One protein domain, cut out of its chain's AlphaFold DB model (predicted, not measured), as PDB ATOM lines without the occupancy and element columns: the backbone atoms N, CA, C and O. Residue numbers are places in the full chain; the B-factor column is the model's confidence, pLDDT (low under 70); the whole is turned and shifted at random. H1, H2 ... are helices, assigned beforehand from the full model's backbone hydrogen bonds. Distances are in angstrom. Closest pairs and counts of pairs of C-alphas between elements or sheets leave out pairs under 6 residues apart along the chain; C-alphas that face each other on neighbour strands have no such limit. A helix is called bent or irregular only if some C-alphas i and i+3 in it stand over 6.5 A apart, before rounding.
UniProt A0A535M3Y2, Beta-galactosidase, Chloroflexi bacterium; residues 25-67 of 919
ATOM      1  N   VAL A  25     150.088 178.028 159.340       85.12
ATOM      2  CA  VAL A  25     151.166 178.140 158.346       85.12
ATOM      3  C   VAL A  25     152.307 177.193 158.707       85.12
ATOM      4  O   VAL A  25     152.743 176.428 157.858       85.12
ATOM      5  N   ILE A  26     152.699 177.169 159.984       88.25
ATOM      6  CA  ILE A  26     153.732 176.265 160.506       88.25
ATOM      7  C   ILE A  26     153.321 174.797 160.331       88.25
ATOM      8  O   ILE A  26     154.115 174.004 159.839       88.25
ATOM      9  N   LEU A  27     152.073 174.435 160.654       89.81
ATOM     10  CA  LEU A  27     151.579 173.068 160.456       89.81
ATOM     11  C   LEU A  27     151.615 172.649 158.979       89.81
ATOM     12  O   LEU A  27     152.045 171.544 158.673       89.81
ATOM     13  N   HIS A  28     151.187 173.518 158.057       91.88
ATOM     14  CA  HIS A  28     151.224 173.195 156.628       91.88
ATOM     15  C   HIS A  28     152.665 173.120 156.111       91.88
ATOM     16  O   HIS A  28     152.970 172.214 155.347       91.88
ATOM     17  N   ALA A  29     153.564 173.999 156.567       90.69
ATOM     18  CA  ALA A  29     154.985 173.931 156.229       90.69
ATOM     19  C   ALA A  29     155.626 172.624 156.722       90.69
ATOM     20  O   ALA A  29     156.342 171.975 155.968       90.69
ATOM     21  N   PHE A  30     155.307 172.193 157.947       92.81
ATOM     22  CA  PHE A  30     155.761 170.913 158.490       92.81
ATOM     23  C   PHE A  30     155.216 169.721 157.692       92.81
ATOM     24  O   PHE A  30     155.983 168.841 157.314       92.81
ATOM     25  N   LEU A  31     153.913 169.698 157.389       94.62
ATOM     26  CA  LEU A  31     153.305 168.622 156.600       94.62
ATOM     27  C   LEU A  31     153.877 168.563 155.178       94.62
ATOM     28  O   LEU A  31     154.146 167.473 154.688       94.62
ATOM     29  N   ILE A  32     154.116 169.711 154.535       94.38
ATOM     30  CA  ILE A  32     154.760 169.780 153.216       94.38
ATOM     31  C   ILE A  32     156.205 169.278 153.293       94.38
ATOM     32  O   ILE A  32     156.611 168.494 152.440       94.38
ATOM     33  N   ALA A  33     156.964 169.670 154.320       93.31
ATOM     34  CA  ALA A  33     158.327 169.184 154.524       93.31
ATOM     35  C   ALA A  33     158.362 167.666 154.760       93.31
ATOM     36  O   ALA A  33     159.211 166.983 154.200       93.31
ATOM     37  N   MET A  34     157.409 167.125 155.526       93.94
ATOM     38  CA  MET A  34     157.258 165.681 155.695       93.94
ATOM     39  C   MET A  34     156.906 164.999 154.375       93.94
ATOM     40  O   MET A  34     157.563 164.032 154.017       93.94
ATOM     41  N   VAL A  35     155.944 165.510 153.604       95.12
ATOM     42  CA  VAL A  35     155.619 164.946 152.282       95.12
ATOM     43  C   VAL A  35     156.840 164.962 151.361       95.12
ATOM     44  O   VAL A  35     157.128 163.950 150.732       95.12
ATOM     45  N   ALA A  36     157.595 166.061 151.317       92.50
ATOM     46  CA  ALA A  36     158.821 166.146 150.530       92.50
ATOM     47  C   ALA A  36     159.871 165.131 151.002       92.50
ATOM     48  O   ALA A  36     160.454 164.442 150.174       92.50
ATOM     49  N   LEU A  37     160.063 164.981 152.316       91.25
ATOM     50  CA  LEU A  37     160.986 164.004 152.894       91.25
ATOM     51  C   LEU A  37     160.586 162.560 152.557       91.25
ATOM     52  O   LEU A  37     161.447 161.751 152.231       91.25
ATOM     53  N   TRP A  38     159.290 162.242 152.602       89.94
ATOM     54  CA  TRP A  38     158.768 160.909 152.290       89.94
ATOM     55  C   TRP A  38     158.770 160.598 150.787       89.94
ATOM     56  O   TRP A  38     158.979 159.450 150.406       89.94
ATOM     57  N   LEU A  39     158.563 161.601 149.926       91.44
ATOM     58  CA  LEU A  39     158.603 161.434 148.468       91.44
ATOM     59  C   LEU A  39     160.018 161.510 147.893       91.44
ATOM     60  O   LEU A  39     160.245 160.994 146.800       91.44
ATOM     61  N   PHE A  40     160.967 162.124 148.605       89.12
ATOM     62  CA  PHE A  40     162.334 162.305 148.125       89.12
ATOM     63  C   PHE A  40     163.007 160.982 147.722       89.12
ATOM     64  O   PHE A  40     163.498 160.932 146.600       89.12
ATOM     65  N   PRO A  41     162.976 159.890 148.515       85.38
ATOM     66  CA  PRO A  41     163.574 158.618 148.102       85.38
ATOM     67  C   PRO A  41     162.963 158.041 146.822       85.38
ATOM     68  O   PRO A  41     163.685 157.487 146.001       85.38
ATOM     69  N   LEU A  42     161.649 158.194 146.622       86.44
ATOM     70  CA  LEU A  42     160.963 157.697 145.427       86.44
ATOM     71  C   LEU A  42     161.327 158.526 144.195       86.44
ATOM     72  O   LEU A  42     161.683 157.972 143.156       86.44
ATOM     73  N   PHE A  43     161.273 159.854 144.323       88.06
ATOM     74  CA  PHE A  43     161.733 160.763 143.278       88.06
ATOM     75  C   PHE A  43     163.190 160.471 142.918       88.06
ATOM     76  O   PHE A  43     163.536 160.388 141.743       88.06
ATOM     77  N   TRP A  44     164.024 160.260 143.934       86.62
ATOM     78  CA  TRP A  44     165.438 159.989 143.768       86.62
ATOM     79  C   TRP A  44     165.708 158.654 143.084       86.62
ATOM     80  O   TRP A  44     166.535 158.599 142.183       86.62
ATOM     81  N   ALA A  45     164.987 157.595 143.450       83.56
ATOM     82  CA  ALA A  45     165.098 156.297 142.793       83.56
ATOM     83  C   ALA A  45     164.742 156.390 141.301       83.56
ATOM     84  O   ALA A  45     165.479 155.881 140.458       83.56
ATOM     85  N   ILE A  46     163.661 157.104 140.964       87.38
ATOM     86  CA  ILE A  46     163.262 157.332 139.569       87.38
ATOM     87  C   ILE A  46     164.321 158.166 138.843       87.38
ATOM     88  O   ILE A  46     164.761 157.792 137.760       87.38
ATOM     89  N   PHE A  47     164.783 159.261 139.445       86.62
ATOM     90  CA  PHE A  47     165.817 160.112 138.863       86.62
ATOM     91  C   PHE A  47     167.117 159.339 138.610       86.62
ATOM     92  O   PHE A  47     167.632 159.370 137.498       86.62
ATOM     93  N   ALA A  48     167.603 158.588 139.600       82.75
ATOM     94  CA  ALA A  48     168.807 157.770 139.493       82.75
ATOM     95  C   ALA A  48     168.666 156.666 138.434       82.75
ATOM     96  O   ALA A  48     169.600 156.442 137.673       82.75
ATOM     97  N   SER A  49     167.493 156.034 138.318       84.38
ATOM     98  CA  SER A  49     167.243 155.001 137.299       84.38
ATOM     99  C   SER A  49     167.341 155.513 135.858       84.38
ATOM    100  O   SER A  49     167.576 154.727 134.945       84.38
ATOM    101  N   LEU A  50     167.178 156.823 135.651       87.69
ATOM    102  CA  LEU A  50     167.257 157.475 134.344       87.69
ATOM    103  C   LEU A  50     168.661 158.017 134.034       87.69
ATOM    104  O   LEU A  50     168.876 158.616 132.983       87.69
ATOM    105  N   ARG A  51     169.626 157.860 134.943       86.31
ATOM    106  CA  ARG A  51     171.007 158.294 134.724       86.31
ATOM    107  C   ARG A  51     171.823 157.153 134.147       86.31
ATOM    108  O   ARG A  51     171.706 156.019 134.600       86.31
ATOM    109  N   SER A  52     172.694 157.453 133.187       78.31
ATOM    110  CA  SER A  52     173.661 156.446 132.742       78.31
ATOM    111  C   SER A  52     174.580 156.061 133.904       78.31
ATOM    112  O   SER A  52     174.977 156.916 134.709       78.31
ATOM    113  N   TYR A  53     174.915 154.777 133.991       69.12
ATOM    114  CA  TYR A  53     175.797 154.282 135.040       69.12
ATOM    115  C   TYR A  53     177.167 154.977 134.984       69.12
ATOM    116  O   TYR A  53     177.615 155.516 135.993       69.12
ATOM    117  N   GLY A  54     177.760 155.117 133.791       71.25
ATOM    118  CA  GLY A  54     179.042 155.808 133.599       71.25
ATOM    119  C   GLY A  54     179.056 157.263 134.092       71.25
ATOM    120  O   GLY A  54     180.026 157.702 134.705       71.25
ATOM    121  N   ASP A  55     177.960 158.003 133.916       74.62
ATOM    122  CA  ASP A  55     177.842 159.379 134.418       74.62
ATOM    123  C   ASP A  55     177.682 159.444 135.948       74.62
ATOM    124  O   ASP A  55     178.196 160.351 136.605       74.62
ATOM    125  N   THR A  56     177.009 158.451 136.537       76.19
ATOM    126  CA  THR A  56     176.875 158.321 137.997       76.19
ATOM    127  C   THR A  56     178.208 157.954 138.648       76.19
ATOM    128  O   THR A  56     178.523 158.461 139.724       76.19
ATOM    129  N   VAL A  57     179.011 157.124 137.978       60.53
ATOM    130  CA  VAL A  57     180.360 156.734 138.407       60.53
ATOM    131  C   VAL A  57     181.323 157.924 138.367       60.53
ATOM    132  O   VAL A  57     182.072 158.131 139.317       60.53
ATOM    133  N   LEU A  58     181.271 158.747 137.315       71.38
ATOM    134  CA  LEU A  58     182.167 159.902 137.154       71.38
ATOM    135  C   LEU A  58     181.840 161.072 138.092       71.38
ATOM    136  O   LEU A  58     182.750 161.728 138.598       71.38
ATOM    137  N   HIS A  59     180.555 161.347 138.336       74.19
ATOM    138  CA  HIS A  59     180.118 162.564 139.035       74.19
ATOM    139  C   HIS A  59     179.442 162.292 140.392       74.19
ATOM    140  O   HIS A  59     179.049 163.222 141.099       74.19
ATOM    141  N   GLY A  60     179.276 161.027 140.780       73.38
ATOM    142  CA  GLY A  60     178.655 160.605 142.035       73.38
ATOM    143  C   GLY A  60     177.122 160.598 142.018       73.38
ATOM    144  O   GLY A  60     176.461 161.161 141.142       73.38
ATOM    145  N   TYR A  61     176.520 159.976 143.035       71.94
ATOM    146  CA  TYR A  61     175.070 159.754 143.075       71.94
ATOM    147  C   TYR A  61     174.256 161.050 143.131       71.94
ATOM    148  O   TYR A  61     173.259 161.140 142.429       71.94
ATOM    149  N   LEU A  62     174.693 162.066 143.887       79.69
ATOM    150  CA  LEU A  62     173.962 163.331 144.080       79.69
ATOM    151  C   LEU A  62     174.141 164.367 142.950       79.69
ATOM    152  O   LEU A  62     173.618 165.475 143.060       79.69
ATOM    153  N   SER A  63     174.884 164.048 141.888       80.25
ATOM    154  CA  SER A  63     175.156 164.997 140.800       80.25
ATOM    155  C   SER A  63     174.020 165.110 139.783       80.25
ATOM    156  O   SER A  63     173.182 164.221 139.622       80.25
ATOM    157  N   TRP A  64     174.005 166.246 139.085       81.94
ATOM    158  CA  TRP A  64     173.143 166.462 137.930       81.94
ATOM    159  C   TRP A  64     173.746 165.776 136.694       81.94
ATOM    160  O   TRP A  64     174.959 165.875 136.513       81.94
ATOM    161  N   PRO A  65     172.952 165.100 135.845       76.44
ATOM    162  CA  PRO A  65     173.499 164.296 134.764       76.44
ATOM    163  C   PRO A  65     174.176 165.147 133.688       76.44
ATOM    164  O   PRO A  65     173.535 166.024 133.104       76.44
ATOM    165  N   ALA A  66     175.450 164.867 133.396       73.12
ATOM    166  CA  ALA A  66     176.222 165.627 132.410       73.12
ATOM    167  C   ALA A  66     175.795 165.307 130.965       73.12
ATOM    168  O   ALA A  66     175.802 166.184 130.105       73.12
ATOM    169  N   ASN A  67     175.345 164.069 130.727       71.19
ATOM    170  CA  ASN A  67     174.951 163.555 129.407       71.19
ATOM    171  C   ASN A  67     173.424 163.409 129.230       71.19
ATOM    172  O   ASN A  67     172.965 162.745 128.303       71.19
TER     173      ASN A  67
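AT A GLANCE: This is residues 25 to 67 of the 919 residues of the protein "Beta-galactosidase" of Chloroflexi bacterium (UniProt A0A535M3Y2). Picture a long bent helix, H1, whose residues 25 to 43 stick out as a free arm, with a small head beyond its far end: the short helix H2 and the unnamed tail, residues 60 to 67, which folds back. The printed part has 43 residues with two named helices, H1 then H2, and no named strand; its class is all helix. It is only just extended, close to loose, with a radius of gyration of the C-alphas of 14.2 A and spans of 43 by 14 by 13 A.

IN THESE COORDINATES: Find C-alpha 25 at (151.166, 178.140, 158.346), where H1, residues 25 to 49, begins. By its hydrogen bonds it was assigned as one helix, but it is bent: C-alphas 38 and 41 are 6.8 A apart. Arm H1a, residues 25 to 38, is 19.8 A long; arm H1b, residues 41 to 49, is 12.0 A. H2, residues 53 to 59, ends at C-alpha 59 at (180.118, 162.564, 139.035).

HOW THE PARTS SIT: H1a and H1b stand at a steep tilt of 41 degrees. A tight link joins H1 to H2. H1b and H2 are only just apart, their closest C-alphas 8.2 A from each other; H1a and H2 are apart. In H1a, H1b and H2 every O i to N i+4 pair is within hydrogen-bond range.

THE WHOLE: The C-alphas of Val 25 and Gly 54, the two farthest apart, are 43.5 A from each other. The printed part has no cut. Model confidence is under 70 at residues 53 and 57.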